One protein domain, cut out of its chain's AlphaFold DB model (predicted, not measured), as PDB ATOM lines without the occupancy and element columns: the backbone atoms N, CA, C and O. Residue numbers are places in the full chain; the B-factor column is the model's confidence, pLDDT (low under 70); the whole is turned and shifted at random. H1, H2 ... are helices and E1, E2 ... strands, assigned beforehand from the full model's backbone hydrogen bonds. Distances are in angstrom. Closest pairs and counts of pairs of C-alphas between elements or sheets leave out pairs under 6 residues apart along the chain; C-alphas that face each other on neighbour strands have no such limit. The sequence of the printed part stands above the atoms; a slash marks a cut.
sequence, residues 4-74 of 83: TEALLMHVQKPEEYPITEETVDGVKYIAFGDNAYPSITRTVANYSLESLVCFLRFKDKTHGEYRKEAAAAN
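What this domain is: This is residues 4 to 74 of the 83 residues of an uncharacterized protein of Caenorhabditis remanei (UniProt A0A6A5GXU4). A small antiparallel sheet of three strands, E1, E2 and E3, has helix H1 packed over it at the end where E1 begins and E2 ends, and two more helices reach away from it in sequence. H2 sits in the middle of the model, grazing the sheet with its first residues, and H3 folds back on H2 at a steep angle, on the side of H2 away from the sheet. The printed part has 71 residues, with three named helices and three named strands in the order H1 E1 E2 E3 H2 H3, and the sheet's order is E1 - E2 - E3. The class is mixed, helices and strands. The whole is compact, with a radius of gyration of the C-alphas of 12.2 A, and rounded, spanning 33 by 30 by 21 A.

Where its parts are: Strand E1 is residues 19 to 24, 16.1 A from first to last C-alpha, beginning at C-alpha 19 at (-36.601, -20.931, -23.872). E2 is residues 27 to 32, 16.4 A long, and E3 is residues 35 to 38, 10.6 A. Helix H1 is residues 4 to 12, 12.3 A, beginning at C-alpha 4 at (-30.229, -9.983, -27.046). H2 is residues 49 to 57, also 12.3 A. H3, residues 63 to 72, is 14.2 A long and ends at C-alpha 72 at (-20.884, -27.820, -13.664).

How they stand to each other: E1, E2 and E3 form a meander, each strand the antiparallel neighbour of the one before. E1 and E2 are a hairpin at 153 degrees, with N 29 and O 22 2.8 A apart, within hydrogen-bond range. E2 and E3 are a hairpin at 150 degrees, with N 30 and O 37 2.8 A apart, within hydrogen-bond range. H1 is on the sheet at a height of 9.0 A, only just over E2 with 3 of its C-alphas, and runs slantwise to the strands, at 44 degrees to E2 on the local plane. The closest C-alphas of H1 and E2 are those of Ala 6 and Phe 32, 6.1 A apart. H2 only grazes the sheet, with its residues 49 to 53; its closest C-alphas to E2 are those of Glu 50 and Ile 30, 7.6 A apart. H1 and H2 are close but not clearly touching, the C-alphas of Leu 7 and Val 53 being 8.0 A apart. H2 and H3 touch, closest at the C-alphas of Cys 54 and Ala 70, 6.6 A apart, at a steep tilt of 52 degrees, opposite ways. H3 is not on the sheet and is apart from H1. In H1, H2 and H3 every O i to N i+4 pair is within hydrogen-bond range.

The domain as a whole: The two C-alphas farthest apart are those of Asp 25 and Thr 62, 34.9 A. The printed part has no cut and no long link; the 10 residues between E3 and H2 make a short link. The mean pLDDT of the printed part is 92.3, and no printed residue is under 70.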
ATOM      1  N   THR A   4     -30.040 -10.832 -28.233       90.25
ATOM      2  CA  THR A   4     -30.229  -9.983 -27.046       90.25
ATOM      3  C   THR A   4     -31.683  -9.531 -26.942       90.25
ATOM      4  O   THR A   4     -32.270  -9.600 -25.865       90.25
ATOM      5  N   GLU A   5     -32.283  -9.110 -28.056       91.25
ATOM      6  CA  GLU A   5     -33.704  -8.771 -28.150       91.25
ATOM      7  C   GLU A   5     -34.582  -9.974 -27.793       91.25
ATOM      8  O   GLU A   5     -35.510  -9.844 -26.996       91.25
ATOM      9  N   ALA A   6     -34.257 -11.158 -28.322       90.88
ATOM     10  CA  ALA A   6     -34.979 -12.392 -28.023       90.88
ATOM     11  C   ALA A   6     -34.900 -12.758 -26.528       90.88
ATOM     12  O   ALA A   6     -35.910 -13.093 -25.905       90.88
ATOM     13  N   LEU A   7     -33.713 -12.615 -25.927       91.38
ATOM     14  CA  LEU A   7     -33.511 -12.808 -24.493       91.38
ATOM     15  C   LEU A   7     -34.319 -11.801 -23.662       91.38
ATOM     16  O   LEU A   7     -34.943 -12.178 -22.671       91.38
ATOM     17  N   LEU A   8     -34.338 -10.530 -24.069       91.81
ATOM     18  CA  LEU A   8     -35.107  -9.484 -23.396       91.81
ATOM     19  C   LEU A   8     -36.610  -9.775 -23.455       91.81
ATOM     20  O   LEU A   8     -37.302  -9.629 -22.448       91.81
ATOM     21  N   MET A   9     -37.107 -10.224 -24.609       92.88
ATOM     22  CA  MET A   9     -38.502 -10.628 -24.770       92.88
ATOM     23  C   MET A   9     -38.865 -11.798 -23.861       92.88
ATOM     24  O   MET A   9     -39.896 -11.732 -23.198       92.88
ATOM     25  N   HIS A  10     -38.001 -12.809 -23.740       92.88
ATOM     26  CA  HIS A  10     -38.195 -13.882 -22.763       92.88
ATOM     27  C   HIS A  10     -38.248 -13.362 -21.324       92.88
ATOM     28  O   HIS A  10     -39.118 -13.760 -20.556       92.88
ATOM     29  N   VAL A  11     -37.355 -12.447 -20.942       91.44
ATOM     30  CA  VAL A  11     -37.361 -11.871 -19.588       91.44
ATOM     31  C   VAL A  11     -38.659 -11.104 -19.307       91.44
ATOM     32  O   VAL A  11     -39.176 -11.173 -18.193       91.44
ATOM     33  N   GLN A  12     -39.192 -10.382 -20.296       92.62
ATOM     34  CA  GLN A  12     -40.430  -9.607 -20.157       92.62
ATOM     35  C   GLN A  12     -41.695 -10.474 -20.226       92.62
ATOM     36  O   GLN A  12     -42.661 -10.209 -19.512       92.62
ATOM     37  N   LYS A  13     -41.703 -11.482 -21.101       92.44
ATOM     38  CA  LYS A  13     -42.853 -12.328 -21.448       92.44
ATOM     39  C   LYS A  13     -42.407 -13.791 -21.595       92.44
ATOM     40  O   LYS A  13     -42.390 -14.326 -22.707       92.44
ATOM     41  N   PRO A  14     -42.056 -14.464 -20.489       90.12
ATOM     42  CA  PRO A  14     -41.464 -15.801 -20.540       90.12
ATOM     43  C   PRO A  14     -42.408 -16.867 -21.105       90.12
ATOM     44  O   PRO A  14     -41.933 -17.850 -21.666       90.12
ATOM     45  N   GLU A  15     -43.725 -16.675 -20.982       89.88
ATOM     46  CA  GLU A  15     -44.724 -17.603 -21.528       89.88
ATOM     47  C   GLU A  15     -44.926 -17.443 -23.042       89.88
ATOM     48  O   GLU A  15     -45.162 -18.432 -23.730       89.88
ATOM     49  N   GLU A  16     -44.802 -16.221 -23.577       88.19
ATOM     50  CA  GLU A  16     -44.895 -15.961 -25.026       88.19
ATOM     51  C   GLU A  16     -43.586 -16.317 -25.751       88.19
ATOM     52  O   GLU A  16     -43.606 -16.712 -26.913       88.19
ATOM     53  N   TYR A  17     -42.453 -16.203 -25.053       89.75
ATOM     54  CA  TYR A  17     -41.119 -16.510 -25.569       89.75
ATOM     55  C   TYR A  17     -40.434 -17.556 -24.687       89.75
ATOM     56  O   TYR A  17     -39.467 -17.228 -23.999       89.75
ATOM     57  N   PRO A  18     -40.909 -18.813 -24.658       91.62
ATOM     58  CA  PRO A  18     -40.268 -19.858 -23.873       91.62
ATOM     59  C   PRO A  18     -38.862 -20.141 -24.409       91.62
ATOM     60  O   PRO A  18     -38.630 -20.101 -25.620       91.62
ATOM     61  N   ILE A  19     -37.935 -20.455 -23.500       93.06
ATOM     62  CA  ILE A  19     -36.601 -20.931 -23.872       93.06
ATOM     63  C   ILE A  19     -36.650 -22.441 -24.075       93.06
ATOM     64  O   ILE A  19     -37.006 -23.182 -23.155       93.06
ATOM     65  N   THR A  20     -36.209 -22.894 -25.244       93.25
ATOM     66  CA  THR A  20     -35.944 -24.308 -25.529       93.25
ATOM     67  C   THR A  20     -34.492 -24.497 -25.964       93.25
ATOM     68  O   THR A  20     -33.857 -23.592 -26.506       93.25
ATOM     69  N   GLU A  21     -33.926 -25.664 -25.661       93.31
ATOM     70  CA  GLU A  21     -32.543 -26.017 -25.994       93.31
ATOM     71  C   GLU A  21     -32.569 -27.251 -26.903       93.31
ATOM     72  O   GLU A  21     -33.119 -28.279 -26.514       93.31
ATOM     73  N   GLU A  22     -31.958 -27.165 -28.084       92.44
ATOM     74  CA  GLU A  22     -31.846 -28.284 -29.029       92.44
ATOM     75  C   GLU A  22     -30.414 -28.431 -29.542       92.44
ATOM     76  O   GLU A  22     -29.634 -27.482 -29.535       92.44
ATOM     77  N   THR A  23     -30.036 -29.635 -29.971       93.88
ATOM     78  CA  THR A  23     -28.721 -29.892 -30.576       93.88
ATOM     79  C   THR A  23     -28.913 -30.435 -31.980       93.88
ATOM     80  O   THR A  23     -29.492 -31.505 -32.151       93.88
ATOM     81  N   VAL A  24     -28.400 -29.712 -32.974       91.62
ATOM     82  CA  VAL A  24     -28.480 -30.075 -34.394       91.62
ATOM     83  C   VAL A  24     -27.058 -30.179 -34.925       91.62
ATOM     84  O   VAL A  24     -26.275 -29.242 -34.776       91.62
ATOM     85  N   ASP A  25     -26.699 -31.339 -35.478       91.94
ATOM     86  CA  ASP A  25     -25.362 -31.623 -36.023       91.94
ATOM     87  C   ASP A  25     -24.205 -31.303 -35.055       91.94
ATOM     88  O   ASP A  25     -23.141 -30.822 -35.441       91.94
ATOM     89  N   GLY A  26     -24.418 -31.553 -33.757       91.31
ATOM     90  CA  GLY A  26     -23.430 -31.295 -32.702       91.31
ATOM     91  C   GLY A  26     -23.312 -29.829 -32.273       91.31
ATOM     92  O   GLY A  26     -22.532 -29.524 -31.373       91.31
ATOM     93  N   VAL A  27     -24.098 -28.925 -32.862       93.12
ATOM     94  CA  VAL A  27     -24.192 -27.523 -32.449       93.12
ATOM     95  C   VAL A  27     -25.403 -27.353 -31.541       93.12
ATOM     96  O   VAL A  27     -26.527 -27.700 -31.905       93.12
ATOM     97  N   LYS A  28     -25.176 -26.807 -30.345       94.94
ATOM     98  CA  LYS A  28     -26.241 -26.470 -29.402       94.94
ATOM     99  C   LYS A  28     -26.895 -25.150 -29.812       94.94
ATOM    100  O   LYS A  28     -26.205 -24.151 -30.006       94.94
ATOM    101  N   TYR A  29     -28.218 -25.139 -29.893       95.81
ATOM    102  CA  TYR A  29     -29.046 -23.973 -30.167       95.81
ATOM    103  C   TYR A  29     -29.939 -23.657 -28.969       95.81
ATOM    104  O   TYR A  29     -30.375 -24.545 -28.236       95.81
ATOM    105  N   ILE A  30     -30.204 -22.369 -28.788       95.62
ATOM    106  CA  ILE A  30     -31.159 -21.832 -27.825       95.62
ATOM    107  C   ILE A  30     -32.234 -21.119 -28.632       95.62
ATOM    108  O   ILE A  30     -31.929 -20.202 -29.402       95.62
ATOM    109  N   ALA A  31     -33.475 -21.557 -28.465       93.94
ATOM    110  CA  ALA A  31     -34.625 -20.990 -29.139       93.94
ATOM    111  C   ALA A  31     -35.509 -20.182 -28.186       93.94
ATOM    112  O   ALA A  31     -35.596 -20.470 -26.995       93.94
ATOM    113  N   PHE A  32     -36.125 -19.146 -28.749       92.44
ATOM    114  CA  PHE A  32     -37.000 -18.166 -28.121       92.44
ATOM    115  C   PHE A  32     -38.244 -18.032 -29.007       92.44
ATOM    116  O   PHE A  32     -38.253 -17.255 -29.971       92.44
ATOM    117  N   GLY A  33     -39.273 -18.834 -28.725       87.69
ATOM    118  CA  GLY A  33     -40.400 -18.998 -29.651       87.69
ATOM    119  C   GLY A  33     -39.922 -19.542 -31.006       87.69
ATOM    120  O   GLY A  33     -39.252 -20.569 -31.053       87.69
ATOM    121  N   ASP A  34     -40.209 -18.824 -32.096       87.38
ATOM    122  CA  ASP A  34     -39.849 -19.231 -33.468       87.38
ATOM    123  C   ASP A  34     -38.389 -18.928 -33.864       87.38
ATOM    124  O   ASP A  34     -37.951 -19.287 -34.958       87.38
ATOM    125  N   ASN A  35     -37.619 -18.239 -33.013       90.56
ATOM    126  CA  ASN A  35     -36.242 -17.839 -33.321       90.56
ATOM    127  C   ASN A  35     -35.239 -18.738 -32.600       90.56
ATOM    128  O   ASN A  35     -35.342 -18.891 -31.389       90.56
ATOM    129  N   ALA A  36     -34.225 -19.250 -33.299       93.75
ATOM    130  CA  ALA A  36     -33.169 -20.075 -32.712       93.75
ATOM    131  C   ALA A  36     -31.775 -19.539 -33.043       93.75
ATOM    132  O   ALA A  36     -31.507 -19.118 -34.169       93.75
ATOM    133  N   TYR A  37     -30.872 -19.590 -32.064       95.06
ATOM    134  CA  TYR A  37     -29.507 -19.080 -32.189       95.06
ATOM    135  C   TYR A  37     -28.503 -20.081 -31.608       95.06
ATOM    136  O   TYR A  37     -28.815 -20.721 -30.602       95.06
ATOM    137  N   PRO A  38     -27.289 -20.215 -32.174       95.75
ATOM    138  CA  PRO A  38     -26.239 -21.024 -31.562       95.75
ATOM    139  C   PRO A  38     -25.961 -20.567 -30.126       95.75
ATOM    140  O   PRO A  38     -25.864 -19.364 -29.865       95.75
ATOM    141  N   SER A  39     -25.787 -21.503 -29.197       94.38
ATOM    142  CA  SER A  39     -25.594 -21.216 -27.768       94.38
ATOM    143  C   SER A  39     -24.353 -20.351 -27.504       94.38
ATOM    144  O   SER A  39     -24.364 -19.472 -26.645       94.38
ATOM    145  N   ILE A  40     -23.322 -20.533 -28.333       94.44
ATOM    146  CA  ILE A  40     -22.049 -19.807 -28.299       94.44
ATOM    147  C   ILE A  40     -22.124 -18.378 -28.859       94.44
ATOM    148  O   ILE A  40     -21.124 -17.658 -28.834       94.44
ATOM    149  N   THR A  41     -23.273 -17.955 -29.399       94.50
ATOM    150  CA  THR A  41     -23.425 -16.627 -30.009       94.50
ATOM    151  C   THR A  41     -23.106 -15.543 -28.986       94.50
ATOM    152  O   THR A  41     -23.723 -15.490 -27.921       94.50
ATOM    153  N   ARG A  42     -22.137 -14.673 -29.298       91.94
ATOM    154  CA  ARG A  42     -21.789 -13.531 -28.444       91.94
ATOM    155  C   ARG A  42     -22.878 -12.467 -28.541       91.94
ATOM    156  O   ARG A  42     -23.281 -12.065 -29.629       91.94
ATOM    157  N   THR A  43     -23.334 -12.017 -27.384       89.94
ATOM    158  CA  THR A  43     -24.304 -10.930 -27.231       89.94
ATOM    159  C   THR A  43     -23.602  -9.579 -27.111       89.94
ATOM    160  O   THR A  43     -22.379  -9.508 -26.972       89.94
ATOM    161  N   VAL A  44     -24.377  -8.491 -27.101       85.75
ATOM    162  CA  VAL A  44     -23.853  -7.126 -26.898       85.75
ATOM    163  C   VAL A  44     -23.166  -6.937 -25.542       85.75
ATOM    164  O   VAL A  44     -22.294  -6.085 -25.410       85.75
ATOM    165  N   ALA A  45     -23.505  -7.766 -24.549       83.44
ATOM    166  CA  ALA A  45     -22.855  -7.788 -23.240       83.44
ATOM    167  C   ALA A  45     -21.502  -8.525 -23.257       83.44
ATOM    168  O   ALA A  45     -20.910  -8.756 -22.209       83.44
ATOM    169  N   ASN A  46     -21.026  -8.939 -24.438       88.69
ATOM    170  CA  ASN A  46     -19.823  -9.742 -24.630       88.69
ATOM    171  C   ASN A  46     -19.839 -11.073 -23.856       88.69
ATOM    172  O   ASN A  46     -18.790 -11.640 -23.574       88.69
ATOM    173  N   TYR A  47     -21.023 -11.609 -23.562       92.44
ATOM    174  CA  TYR A  47     -21.230 -12.959 -23.034       92.44
ATOM    175  C   TYR A  47     -21.876 -13.839 -24.096       92.44
ATOM    176  O   TYR A  47     -22.609 -13.341 -24.955       92.44
ATOM    177  N   SER A  48     -21.605 -15.143 -24.045       94.56
ATOM    178  CA  SER A  48     -22.342 -16.100 -24.870       94.56
ATOM    179  C   SER A  48     -23.820 -16.138 -24.464       94.56
ATOM    180  O   SER A  48     -24.182 -15.815 -23.328       94.56
ATOM    181  N   LEU A  49     -24.688 -16.541 -25.387       94.06
ATOM    182  CA  LEU A  49     -26.114 -16.658 -25.115       94.06
ATOM    183  C   LEU A  49     -26.391 -17.699 -24.020       94.06
ATOM    184  O   LEU A  49     -27.200 -17.455 -23.128       94.06
ATOM    185  N   GLU A  50     -25.656 -18.813 -24.015       95.19
ATOM    186  CA  GLU A  50     -25.726 -19.810 -22.940       95.19
ATOM    187  C   GLU A  50     -25.284 -19.272 -21.577       95.19
ATOM    188  O   GLU A  50     -25.902 -19.622 -20.572       95.19
ATOM    189  N   SER A  51     -24.284 -18.386 -21.522       94.88
ATOM    190  CA  SER A  51     -23.863 -17.724 -20.280       94.88
ATOM    191  C   SER A  51     -25.002 -16.919 -19.666       94.88
ATOM    192  O   SER A  51     -25.268 -17.034 -18.465       94.88
ATOM    193  N   LEU A  52     -25.699 -16.133 -20.492       94.06
ATOM    194  CA  LEU A  52     -26.810 -15.301 -20.039       94.06
ATOM    195  C   LEU A  52     -28.038 -16.136 -19.663       94.06
ATOM    196  O   LEU A  52     -28.658 -15.881 -18.634       94.06
ATOM    197  N   VAL A  53     -28.362 -17.174 -20.437       93.75
ATOM    198  CA  VAL A  53     -29.474 -18.084 -20.117       93.75
ATOM    199  C   VAL A  53     -29.197 -18.869 -18.833       93.75
ATOM    200  O   VAL A  53     -30.076 -18.981 -17.978       93.75
ATOM    201  N   CYS A  54     -27.968 -19.356 -18.644       94.31
ATOM    202  CA  CYS A  54     -27.546 -19.998 -17.400       94.31
ATOM    203  C   CYS A  54     -27.692 -19.037 -16.211       94.31
ATOM    204  O   CYS A  54     -28.244 -19.408 -15.175       94.31
ATOM    205  N   PHE A  55     -27.261 -17.784 -16.378       93.75
ATOM    206  CA  PHE A  55     -27.422 -16.754 -15.358       93.75
ATOM    207  C   PHE A  55     -28.897 -16.497 -15.014       93.75
ATOM    208  O   PHE A  55     -29.251 -16.501 -13.836       93.75
ATOM    209  N   LEU A  56     -29.775 -16.364 -16.013       91.75
ATOM    210  CA  LEU A  56     -31.215 -16.183 -15.799       91.75
ATOM    211  C   LEU A  56     -31.855 -17.368 -15.068       91.75
ATOM    212  O   LEU A  56     -32.656 -17.156 -14.157       91.75
ATOM    213  N   ARG A  57     -31.474 -18.604 -15.418       91.44
ATOM    214  CA  ARG A  57     -31.988 -19.835 -14.791       91.44
ATOM    215  C   ARG A  57     -31.663 -19.909 -13.292       91.44
ATOM    216  O   ARG A  57     -32.406 -20.527 -12.536       91.44
ATOM    217  N   PHE A  58     -30.584 -19.257 -12.852       93.00
ATOM    218  CA  PHE A  58     -30.139 -19.228 -11.455       93.00
ATOM    219  C   PHE A  58     -30.134 -17.822 -10.838       93.00
ATOM    220  O   PHE A  58     -29.460 -17.599  -9.830       93.00
ATOM    221  N   LYS A  59     -30.895 -16.876 -11.403       88.44
ATOM    222  CA  LYS A  59     -30.907 -15.467 -10.972       88.44
ATOM    223  C   LYS A  59     -31.292 -15.274  -9.500       88.44
ATOM    224  O   LYS A  59     -30.825 -14.321  -8.876       88.44
ATOM    225  N   ASP A  60     -32.096 -16.188  -8.959       91.38
ATOM    226  CA  ASP A  60     -32.597 -16.156  -7.580       91.38
ATOM    227  C   ASP A  60     -31.618 -16.787  -6.571       91.38
ATOM    228  O   ASP A  60     -31.797 -16.656  -5.360       91.38
ATOM    229  N   LYS A  61     -30.555 -17.449  -7.049       91.88
ATOM    230  CA  LYS A  61     -29.488 -18.001  -6.203       91.88
ATOM    231  C   LYS A  61     -28.430 -16.943  -5.876       91.88
ATOM    232  O   LYS A  61     -28.314 -15.887  -6.513       91.88
ATOM    233  N   THR A  62     -27.592 -17.230  -4.880       93.44
ATOM    234  CA  THR A  62     -26.404 -16.407  -4.634       93.44
ATOM    235  C   THR A  62     -25.422 -16.531  -5.801       93.44
ATOM    236  O   THR A  62     -25.358 -17.548  -6.491       93.44
ATOM    237  N   HIS A  63     -24.591 -15.506  -6.009       91.88
ATOM    238  CA  HIS A  63     -23.611 -15.533  -7.100       91.88
ATOM    239  C   HIS A  63     -22.613 -16.699  -6.965       91.88
ATOM    240  O   HIS A  63     -22.182 -17.269  -7.963       91.88
ATOM    241  N   GLY A  64     -22.269 -17.083  -5.729       91.56
ATOM    242  CA  GLY A  64     -21.400 -18.229  -5.466       91.56
ATOM    243  C   GLY A  64     -22.033 -19.564  -5.869       91.56
ATOM    244  O   GLY A  64     -21.343 -20.413  -6.425       91.56
ATOM    245  N   GLU A  65     -23.333 -19.745  -5.633       93.88
ATOM    246  CA  GLU A  65     -24.072 -20.933  -6.080       93.88
ATOM    247  C   GLU A  65     -24.221 -20.951  -7.598       93.88
ATOM    248  O   GLU A  65     -23.879 -21.948  -8.222       93.88
ATOM    249  N   TYR A  66     -24.623 -19.828  -8.199       94.62
ATOM    250  CA  TYR A  66     -24.676 -19.670  -9.653       94.62
ATOM    251  C   TYR A  66     -23.353 -20.068 -10.325       94.62
ATOM    252  O   TYR A  66     -23.356 -20.843 -11.278       94.62
ATOM    253  N   ARG A  67     -22.207 -19.602  -9.808       94.25
ATOM    254  CA  ARG A  67     -20.902 -19.952 -10.388       94.25
ATOM    255  C   ARG A  67     -20.600 -21.449 -10.340       94.25
ATOM    256  O   ARG A  67     -19.938 -21.941 -11.248       94.25
ATOM    257  N   LYS A  68     -21.057 -22.161  -9.304       95.25
ATOM    258  CA  LYS A  68     -20.898 -23.622  -9.217       95.25
ATOM    259  C   LYS A  68     -21.729 -24.326 -10.285       95.25
ATOM    260  O   LYS A  68     -21.218 -25.232 -10.930       95.25
ATOM    261  N   GLU A  69     -22.963 -23.876 -10.499       94.06
ATOM    262  CA  GLU A  69     -23.852 -24.421 -11.532       94.06
ATOM    263  C   GLU A  69     -23.314 -24.144 -12.944       94.06
ATOM    264  O   GLU A  69     -23.250 -25.048 -13.771       94.06
ATOM    265  N   ALA A  70     -22.849 -22.918 -13.209       93.50
ATOM    266  CA  ALA A  70     -22.237 -22.555 -14.489       93.50
ATOM    267  C   ALA A  70     -20.985 -23.402 -14.778       93.50
ATOM    268  O   ALA A  70     -20.831 -23.925 -15.879       93.50
ATOM    269  N   ALA A  71     -20.131 -23.612 -13.768       93.50
ATOM    270  CA  ALA A  71     -18.964 -24.481 -13.892       93.50
ATOM    271  C   ALA A  71     -19.351 -25.949 -14.137       93.50
ATOM    272  O   ALA A  71     -18.749 -26.597 -14.989       93.50
ATOM    273  N   ALA A  72     -20.371 -26.466 -13.444       93.38
ATOM    274  CA  ALA A  72     -20.884 -27.820 -13.664       93.38
ATOM    275  C   ALA A  72     -21.455 -28.009 -15.081       93.38
ATOM    276  O   ALA A  72     -21.353 -29.093 -15.650       93.38
ATOM    277  N   ALA A  73     -22.008 -26.945 -15.666       90.69
ATOM    278  CA  ALA A  73     -22.502 -26.918 -17.036       90.69
ATOM    279  C   ALA A  73     -21.412 -26.630 -18.092       90.69
ATOM    280  O   ALA A  73     -21.731 -26.609 -19.278       90.69
ATOM    281  N   ASN A  74     -20.149 -26.414 -17.695       92.50
ATOM    282  CA  ASN A  74     -19.058 -25.946 -18.565       92.50
ATOM    283  C   ASN A  74     -19.371 -24.633 -19.313       92.50
ATOM    284  O   ASN A  74     -18.933 -24.438 -20.444       92.50
TER     285      ASN A  74